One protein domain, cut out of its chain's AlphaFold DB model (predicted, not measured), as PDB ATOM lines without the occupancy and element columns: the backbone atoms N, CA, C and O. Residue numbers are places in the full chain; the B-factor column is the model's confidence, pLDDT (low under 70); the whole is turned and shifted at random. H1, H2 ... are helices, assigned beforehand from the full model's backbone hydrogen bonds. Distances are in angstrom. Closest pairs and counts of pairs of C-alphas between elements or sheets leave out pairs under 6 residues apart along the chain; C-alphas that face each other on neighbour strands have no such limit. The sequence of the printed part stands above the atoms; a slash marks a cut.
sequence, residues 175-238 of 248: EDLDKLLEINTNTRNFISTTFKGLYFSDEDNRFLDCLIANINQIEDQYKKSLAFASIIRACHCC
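AT A GLANCE: This is residues 175 to 238 of the 248 residues of an uncharacterized protein of termite gut metagenome (UniProt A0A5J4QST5). Two longer helices, H3 and H4, form a hairpin that opens like a narrow V away from its link, and two short helices, H1 and H2, pack on opposite sides of H3, H1 toward its last residues and H2 toward its first. The link between H1 and H2, residues 182 to 189, crosses H3 on the side away from H4. The printed part has 64 residues with four named helices, in the order H1, H2, H3, H4, and no named strand; the class is all helix. It is compact, with a radius of gyration of the C-alphas of 11.7 A, and spans 33 by 27 by 16 A.

HOW THE PARTS SIT: H1, residues 175 to 181, touches H3, residues 202 to 216, and H3 touches H1 with residues 210 to 215 alone. Their closest C-alphas, those of Leu 180 and Asn 214, are 5.3 A apart. The two helices run opposite ways at a steep tilt of 39 degrees. H2, residues 190 to 194, is apart from H1 and touches H3, the closest C-alphas being those of Ser 192 and Asn 205, 4.8 A apart. H3 is the hub, touching three other helices. The third is H4, residues 221 to 237, which forms a helical hairpin with H3. They run opposite ways at a shallow tilt of 19 degrees, and touch through residues 215 to 216 of H3 and 224 to 228 of H4 alone. Their closest C-alphas, those of Ile 215 and Lys 224, are 5.9 A apart. H1 and H4 are near each other, with 5 pairs of C-alphas within 10 A, while H2 and H4 are apart. In H1, H2, H3 and H4 every O i to N i+4 pair is within hydrogen-bond range.

IN THESE COORDINATES: H1 begins at C-alpha 175, at (23.129, 1.954, -22.731), and is 10.1 A from first to last C-alpha. H2, five residues from Phe 190 to Thr 194, follows. H3 runs from Asp 202, with its C-alpha at (37.908, -19.088, -14.878), to Asn 216 over 21.5 A. H4, the longest helix with 17 residues, runs from Gln 221 to Cys 237 over 24.0 A and ends at C-alpha 237, at (38.258, -4.932, -3.585).

THE WHOLE: The two C-alphas farthest apart, those of Gly 197 and Asp 220, are 33.8 A apart. The first and last printed C-alphas, of Glu 175 and Cys 238, are 25.6 A apart. The printed part has no cut. The link from H3 to H4, with 4 residues, is tight; those from H1 to H2, with 8, and from H2 to H3, with 7, are short. The mean pLDDT of the printed part is 90.8, and residues 237 to 238 are under 70.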
ATOM      1  N   GLU A 175      22.732   2.419 -21.395       93.62
ATOM      2  CA  GLU A 175      23.129   1.954 -22.731       93.62
ATOM      3  C   GLU A 175      24.629   1.635 -22.826       93.62
ATOM      4  O   GLU A 175      25.036   0.727 -23.553       93.62
ATOM      5  N   ASP A 176      25.467   2.378 -22.094       93.69
ATOM      6  CA  ASP A 176      26.899   2.094 -22.012       93.69
ATOM      7  C   ASP A 176      27.139   0.814 -21.198       93.69
ATOM      8  O   ASP A 176      27.985   0.003 -21.570       93.69
ATOM      9  N   LEU A 177      26.392   0.617 -20.103       94.06
ATOM     10  CA  LEU A 177      26.469  -0.595 -19.281       94.06
ATOM     11  C   LEU A 177      26.079  -1.841 -20.072       94.06
ATOM     12  O   LEU A 177      26.782  -2.848 -19.987       94.06
ATOM     13  N   ASP A 178      25.006  -1.767 -20.853       93.88
ATOM     14  CA  ASP A 178      24.529  -2.894 -21.652       93.88
ATOM     15  C   ASP A 178      25.599  -3.324 -22.670       93.88
ATOM     16  O   ASP A 178      25.931  -4.506 -22.752       93.88
ATOM     17  N   LYS A 179      26.238  -2.361 -23.351       93.69
ATOM     18  CA  LYS A 179      27.372  -2.613 -24.263       93.69
ATOM     19  C   LYS A 179      28.607  -3.149 -23.540       93.69
ATOM     20  O   LYS A 179      29.306  -4.019 -24.050       93.69
ATOM     21  N   LEU A 180      28.910  -2.626 -22.352       94.19
ATOM     22  CA  LEU A 180      30.058  -3.063 -21.557       94.19
ATOM     23  C   LEU A 180      29.916  -4.516 -21.092       94.19
ATOM     24  O   LEU A 180      30.911  -5.243 -21.069       94.19
ATOM     25  N   LEU A 181      28.702  -4.928 -20.729       93.19
ATOM     26  CA  LEU A 181      28.399  -6.255 -20.188       93.19
ATOM     27  C   LEU A 181      27.994  -7.279 -21.260       93.19
ATOM     28  O   LEU A 181      27.805  -8.452 -20.933       93.19
ATOM     29  N   GLU A 182      27.891  -6.866 -22.524       92.31
ATOM     30  CA  GLU A 182      27.603  -7.760 -23.640       92.31
ATOM     31  C   GLU A 182      28.713  -8.809 -23.819       92.31
ATOM     32  O   GLU A 182      29.914  -8.521 -23.743       92.31
ATOM     33  N   ILE A 183      28.313 -10.058 -24.076       89.19
ATOM     34  CA  ILE A 183      29.261 -11.136 -24.352       89.19
ATOM     35  C   ILE A 183      29.912 -10.874 -25.706       89.19
ATOM     36  O   ILE A 183      29.285 -11.007 -26.754       89.19
ATOM     37  N   ASN A 184      31.205 -10.575 -25.681       86.50
ATOM     38  CA  ASN A 184      31.982 -10.340 -26.883       86.50
ATOM     39  C   ASN A 184      32.728 -11.619 -27.291       86.50
ATOM     40  O   ASN A 184      33.600 -12.122 -26.582       86.50
ATOM     41  N   THR A 185      32.368 -12.173 -28.447       77.88
ATOM     42  CA  THR A 185      32.972 -13.402 -28.986       77.88
ATOM     43  C   THR A 185      34.299 -13.154 -29.705       77.88
ATOM     44  O   THR A 185      35.057 -14.096 -29.918       77.88
ATOM     45  N   ASN A 186      34.619 -11.896 -30.025       78.25
ATOM     46  CA  ASN A 186      35.855 -11.481 -30.700       78.25
ATOM     47  C   ASN A 186      36.954 -11.056 -29.709       78.25
ATOM     48  O   ASN A 186      37.849 -10.272 -30.038       78.25
ATOM     49  N   THR A 187      36.882 -11.543 -28.473       83.56
ATOM     50  CA  THR A 187      37.801 -11.171 -27.398       83.56
ATOM     51  C   THR A 187      39.097 -11.960 -27.489       83.56
ATOM     52  O   THR A 187      39.157 -13.086 -27.985       83.56
ATOM     53  N   ARG A 188      40.181 -11.351 -27.008       86.81
ATOM     54  CA  ARG A 188      41.429 -12.077 -26.771       86.81
ATOM     55  C   ARG A 188      41.351 -12.713 -25.392       86.81
ATOM     56  O   ARG A 188      40.895 -12.076 -24.457       86.81
ATOM     57  N   ASN A 189      41.895 -13.915 -25.253       91.06
ATOM     58  CA  ASN A 189      41.884 -14.661 -23.992       91.06
ATOM     59  C   ASN A 189      43.118 -14.356 -23.125       91.06
ATOM     60  O   ASN A 189      43.704 -15.266 -22.544       91.06
ATOM     61  N   PHE A 190      43.614 -13.114 -23.113       94.31
ATOM     62  CA  PHE A 190      44.904 -12.806 -22.485       94.31
ATOM     63  C   PHE A 190      44.862 -13.041 -20.970       94.31
ATOM     64  O   PHE A 190      45.756 -13.697 -20.432       94.31
ATOM     65  N   ILE A 191      43.823 -12.549 -20.291       92.44
ATOM     66  CA  ILE A 191      43.680 -12.654 -18.837       92.44
ATOM     67  C   ILE A 191      43.434 -14.112 -18.453       92.44
ATOM     68  O   ILE A 191      44.143 -14.658 -17.604       92.44
ATOM     69  N   SER A 192      42.480 -14.763 -19.118       92.56
ATOM     70  CA  SER A 192      42.116 -16.159 -18.860       92.56
ATOM     71  C   SER A 192      43.222 -17.167 -19.167       92.56
ATOM     72  O   SER A 192      43.269 -18.207 -18.512       92.56
ATOM     73  N   THR A 193      44.133 -16.876 -20.099       93.69
ATOM     74  CA  THR A 193      45.300 -17.737 -20.368       93.69
ATOM     75  C   THR A 193      46.472 -17.439 -19.438       93.69
ATOM     76  O   THR A 193      47.048 -18.367 -18.875       93.69
ATOM     77  N   THR A 194      46.809 -16.163 -19.236       94.88
ATOM     78  CA  THR A 194      48.023 -15.750 -18.509       94.88
ATOM     79  C   THR A 194      47.875 -15.897 -16.996       94.88
ATOM     80  O   THR A 194      48.836 -16.254 -16.317       94.88
ATOM     81  N   PHE A 195      46.680 -15.643 -16.452       91.38
ATOM     82  CA  PHE A 195      46.440 -15.597 -15.003       91.38
ATOM     83  C   PHE A 195      45.554 -16.735 -14.481       91.38
ATOM     84  O   PHE A 195      44.988 -16.644 -13.383       91.38
ATOM     85  N   LYS A 196      45.439 -17.825 -15.249       91.50
ATOM     86  CA  LYS A 196      44.645 -18.997 -14.877       91.50
ATOM     87  C   LYS A 196      45.066 -19.553 -13.515       91.50
ATOM     88  O   LYS A 196      46.236 -19.848 -13.290       91.50
ATOM     89  N   GLY A 197      44.098 -19.721 -12.612       86.69
ATOM     90  CA  GLY A 197      44.325 -20.280 -11.274       86.69
ATOM     91  C   GLY A 197      45.118 -19.382 -10.315       86.69
ATOM     92  O   GLY A 197      45.488 -19.851  -9.238       86.69
ATOM     93  N   LEU A 198      45.385 -18.118 -10.677       85.56
ATOM     94  CA  LEU A 198      46.157 -17.191  -9.845       85.56
ATOM     95  C   LEU A 198      45.269 -16.263  -9.009       85.56
ATOM     96  O   LEU A 198      45.318 -16.317  -7.781       85.56
ATOM     97  N   TYR A 199      44.489 -15.398  -9.665       84.00
ATOM     98  CA  TYR A 199      43.804 -14.278  -8.996       84.00
ATOM     99  C   TYR A 199      42.285 -14.424  -8.922       84.00
ATOM    100  O   TYR A 199      41.691 -14.096  -7.896       84.00
ATOM    101  N   PHE A 200      41.665 -14.907  -9.998       87.56
ATOM    102  CA  PHE A 200      40.214 -15.018 -10.127       87.56
ATOM    103  C   PHE A 200      39.812 -16.376 -10.706       87.56
ATOM    104  O   PHE A 200      40.659 -17.133 -11.191       87.56
ATOM    105  N   SER A 201      38.516 -16.689 -10.626       90.75
ATOM    106  CA  SER A 201      37.955 -17.901 -11.228       90.75
ATOM    107  C   SER A 201      38.052 -17.864 -12.758       90.75
ATOM    108  O   SER A 201      38.209 -16.802 -13.359       90.75
ATOM    109  N   ASP A 202      37.924 -19.022 -13.410       91.06
ATOM    110  CA  ASP A 202      37.908 -19.088 -14.878       91.06
ATOM    111  C   ASP A 202      36.722 -18.305 -15.481       91.06
ATOM    112  O   ASP A 202      36.849 -17.745 -16.568       91.06
ATOM    113  N   GLU A 203      35.592 -18.224 -14.767       91.19
ATOM    114  CA  GLU A 203      34.427 -17.411 -15.143       91.19
ATOM    115  C   GLU A 203      34.753 -15.912 -15.077       91.19
ATOM    116  O   GLU A 203      34.577 -15.202 -16.066       91.19
ATOM    117  N   ASP A 204      35.303 -15.447 -13.951       91.44
ATOM    118  CA  ASP A 204      35.688 -14.042 -13.767       91.44
ATOM    119  C   ASP A 204      36.780 -13.627 -14.766       91.44
ATOM    120  O   ASP A 204      36.709 -12.547 -15.342       91.44
ATOM    121  N   ASN A 205      37.778 -14.478 -15.025       92.56
ATOM    122  CA  ASN A 205      38.834 -14.174 -15.993       92.56
ATOM    123  C   ASN A 205      38.280 -14.000 -17.415       92.56
ATOM    124  O   ASN A 205      38.688 -13.075 -18.117       92.56
ATOM    125  N   ARG A 206      37.342 -14.859 -17.838       92.12
ATOM    126  CA  ARG A 206      36.661 -14.717 -19.137       92.12
ATOM    127  C   ARG A 206      35.820 -13.447 -19.186       92.12
ATOM    128  O   ARG A 206      35.843 -12.736 -20.185       92.12
ATOM    129  N   PHE A 207      35.110 -13.145 -18.102       93.00
ATOM    130  CA  PHE A 207      34.354 -11.908 -17.981       93.00
ATOM    131  C   PHE A 207      35.258 -10.670 -18.113       93.00
ATOM    132  O   PHE A 207      34.919  -9.746 -18.847       93.00
ATOM    133  N   LEU A 208      36.428 -10.665 -17.464       93.62
ATOM    134  CA  LEU A 208      37.409  -9.583 -17.570       93.62
ATOM    135  C   LEU A 208      37.951  -9.433 -19.001       93.62
ATOM    136  O   LEU A 208      38.052  -8.306 -19.480       93.62
ATOM    137  N   ASP A 209      38.266 -10.536 -19.691       94.50
ATOM    138  CA  ASP A 209      38.695 -10.505 -21.100       94.50
ATOM    139  C   ASP A 209      37.622  -9.848 -21.995       94.50
ATOM    140  O   ASP A 209      37.938  -8.960 -22.794       94.50
ATOM    141  N   CYS A 210      36.347 -10.215 -21.810       94.62
ATOM    142  CA  CYS A 210      35.219  -9.596 -22.512       94.62
ATOM    143  C   CYS A 210      35.071  -8.111 -22.200       94.62
ATOM    144  O   CYS A 210      35.034  -7.279 -23.109       94.62
ATOM    145  N   LEU A 211      35.035  -7.769 -20.915       94.81
ATOM    146  CA  LEU A 211      34.813  -6.404 -20.470       94.81
ATOM    147  C   LEU A 211      35.926  -5.468 -20.958       94.81
ATOM    148  O   LEU A 211      35.636  -4.383 -21.452       94.81
ATOM    149  N   ILE A 212      37.195  -5.881 -20.893       94.12
ATOM    150  CA  ILE A 212      38.320  -5.070 -21.383       94.12
ATOM    151  C   ILE A 212      38.232  -4.846 -22.897       94.12
ATOM    152  O   ILE A 212      38.533  -3.747 -23.371       94.12
ATOM    153  N   ALA A 213      37.806  -5.848 -23.671       94.44
ATOM    154  CA  ALA A 213      37.583  -5.663 -25.103       94.44
ATOM    155  C   ALA A 213      36.474  -4.635 -25.373       94.44
ATOM    156  O   ALA A 213      36.671  -3.747 -26.201       94.44
ATOM    157  N   ASN A 214      35.366  -4.703 -24.633       95.38
ATOM    158  CA  ASN A 214      34.243  -3.774 -24.776       95.38
ATOM    159  C   ASN A 214      34.626  -2.347 -24.356       95.38
ATOM    160  O   ASN A 214      34.351  -1.395 -25.084       95.38
ATOM    161  N   ILE A 215      35.350  -2.178 -23.241       95.38
ATOM    162  CA  ILE A 215      35.862  -0.869 -22.795       95.38
ATOM    163  C   ILE A 215      36.727  -0.225 -23.884       95.38
ATOM    164  O   ILE A 215      36.676   0.986 -24.099       95.38
ATOM    165  N   ASN A 216      37.524  -1.024 -24.596       93.56
ATOM    166  CA  ASN A 216      38.396  -0.504 -25.640       93.56
ATOM    167  C   ASN A 216      37.651   0.053 -26.858       93.56
ATOM    168  O   ASN A 216      38.241   0.872 -27.562       93.56
ATOM    169  N   GLN A 217      36.386  -0.327 -27.056       93.62
ATOM    170  CA  GLN A 217      35.516   0.193 -28.112       93.62
ATOM    171  C   GLN A 217      34.831   1.518 -27.739       93.62
ATOM    172  O   GLN A 217      34.232   2.154 -28.600       93.62
ATOM    173  N   ILE A 218      34.918   1.962 -26.479       94.75
ATOM    174  CA  ILE A 218      34.365   3.255 -26.060       94.75
ATOM    175  C   ILE A 218      35.228   4.393 -26.618       94.75
ATOM    176  O   ILE A 218      36.429   4.463 -26.344       94.75
ATOM    177  N   GLU A 219      34.600   5.310 -27.355       94.94
ATOM    178  CA  GLU A 219      35.259   6.491 -27.928       94.94
ATOM    179  C   GLU A 219      35.411   7.635 -26.915       94.94
ATOM    180  O   GLU A 219      36.459   8.280 -26.858       94.94
ATOM    181  N   ASP A 220      34.391   7.876 -26.081       96.38
ATOM    182  CA  ASP A 220      34.453   8.923 -25.060       96.38
ATOM    183  C   ASP A 220      35.510   8.581 -23.998       96.38
ATOM    184  O   ASP A 220      35.395   7.611 -23.241       96.38
ATOM    185  N   GLN A 221      36.552   9.410 -23.923       95.62
ATOM    186  CA  GLN A 221      37.692   9.170 -23.042       95.62
ATOM    187  C   GLN A 221      37.320   9.123 -21.552       95.62
ATOM    188  O   GLN A 221      37.985   8.420 -20.784       95.62
ATOM    189  N   TYR A 222      36.284   9.847 -21.120       96.88
ATOM    190  CA  TYR A 222      35.871   9.880 -19.720       96.88
ATOM    191  C   TYR A 222      35.054   8.646 -19.371       96.88
ATOM    192  O   TYR A 222      35.334   8.028 -18.345       96.88
ATOM    193  N   LYS A 223      34.127   8.222 -20.235       97.19
ATOM    194  CA  LYS A 223      33.413   6.944 -20.086       97.19
ATOM    195  C   LYS A 223      34.382   5.765 -20.088       97.19
ATOM    196  O   LYS A 223      34.294   4.899 -19.219       97.19
ATOM    197  N   LYS A 224      35.365   5.774 -20.993       96.75
ATOM    198  CA  LYS A 224      36.429   4.762 -21.044       96.75
ATOM    199  C   LYS A 224      37.236   4.729 -19.744       96.75
ATOM    200  O   LYS A 224      37.407   3.666 -19.150       96.75
ATOM    201  N   SER A 225      37.662   5.897 -19.258       96.06
ATOM    202  CA  SER A 225      38.409   6.014 -17.997       96.06
ATOM    203  C   SER A 225      37.574   5.608 -16.782       96.06
ATOM    204  O   SER A 225      38.100   4.976 -15.870       96.06
ATOM    205  N   LEU A 226      36.280   5.942 -16.758       95.88
ATOM    206  CA  LEU A 226      35.337   5.512 -15.723       95.88
ATOM    207  C   LEU A 226      35.216   3.989 -15.706       95.88
ATOM    208  O   LEU A 226      35.363   3.390 -14.645       95.88
ATOM    209  N   ALA A 227      35.026   3.358 -16.863       96.12
ATOM    210  CA  ALA A 227      34.894   1.910 -16.953       96.12
ATOM    211  C   ALA A 227      36.183   1.192 -16.507       96.12
ATOM    212  O   ALA A 227      36.122   0.251 -15.708       96.12
ATOM    213  N   PHE A 228      37.357   1.688 -16.924       95.31
ATOM    214  CA  PHE A 228      38.637   1.196 -16.412       95.31
ATOM    215  C   PHE A 228      38.783   1.420 -14.900       95.31
ATOM    216  O   PHE A 228      39.158   0.508 -14.167       95.31
ATOM    217  N   ALA A 229      38.462   2.605 -14.384       92.88
ATOM    218  CA  ALA A 229      38.558   2.872 -12.953       92.88
ATOM    219  C   ALA A 229      37.636   1.955 -12.131       92.88
ATOM    220  O   ALA A 229      38.050   1.471 -11.071       92.88
ATOM    221  N   SER A 230      36.432   1.661 -12.628       92.06
ATOM    222  CA  SER A 230      35.484   0.738 -11.998       92.06
ATOM    223  C   SER A 230      36.022  -0.692 -11.947       92.06
ATOM    224  O   SER A 230      36.029  -1.292 -10.870       92.06
ATOM    225  N   ILE A 231      36.546  -1.232 -13.056       91.75
ATOM    226  CA  ILE A 231      37.103  -2.598 -13.076       91.75
ATOM    227  C   ILE A 231      38.367  -2.704 -12.207       91.75
ATOM    228  O   ILE A 231      38.496  -3.656 -11.433       91.75
ATOM    229  N   ILE A 232      39.253  -1.698 -12.241       89.62
ATOM    230  CA  ILE A 232      40.456  -1.630 -11.393       89.62
ATOM    231  C   ILE A 232      40.054  -1.679  -9.914       89.62
ATOM    232  O   ILE A 232      40.594  -2.459  -9.125       89.62
ATOM    233  N   ARG A 233      39.065  -0.870  -9.524       86.12
ATOM    234  CA  ARG A 233      38.573  -0.815  -8.143       86.12
ATOM    235  C   ARG A 233      37.882  -2.106  -7.725       86.12
ATOM    236  O   ARG A 233      38.120  -2.559  -6.603       86.12
ATOM    237  N   ALA A 234      37.083  -2.710  -8.602       86.50
ATOM    238  CA  ALA A 234      36.451  -4.001  -8.352       86.50
ATOM    239  C   ALA A 234      37.508  -5.085  -8.085       86.50
ATOM    240  O   ALA A 234      37.428  -5.784  -7.071       86.50
ATOM    241  N   CYS A 235      38.550  -5.151  -8.921       85.19
ATOM    242  CA  CYS A 235      39.660  -6.091  -8.768       85.19
ATOM    243  C   CYS A 235      40.427  -5.865  -7.454       85.19
ATOM    244  O   CYS A 235      40.688  -6.819  -6.726       85.19
ATOM    245  N   HIS A 236      40.706  -4.611  -7.079       78.56
ATOM    246  CA  HIS A 236      41.358  -4.278  -5.803       78.56
ATOM    247  C   HIS A 236      40.502  -4.578  -4.558       78.56
ATOM    248  O   HIS A 236      41.033  -4.677  -3.451       78.56
ATOM    249  N   CYS A 237      39.177  -4.682  -4.701       69.12
ATOM    250  CA  CYS A 237      38.258  -4.932  -3.585       69.12
ATOM    251  C   CYS A 237      37.809  -6.395  -3.467       69.12
ATOM    252  O   CYS A 237      37.207  -6.767  -2.447       69.12
ATOM    253  N   CYS A 238      38.070  -7.220  -4.481       63.28
ATOM    254  CA  CYS A 238      37.675  -8.619  -4.491       63.28
ATOM    255  C   CYS A 238      38.647  -9.461  -3.640       63.28
ATOM    256  O   CYS A 238      39.861  -9.370  -3.823       63.28
TER     257      CYS A 238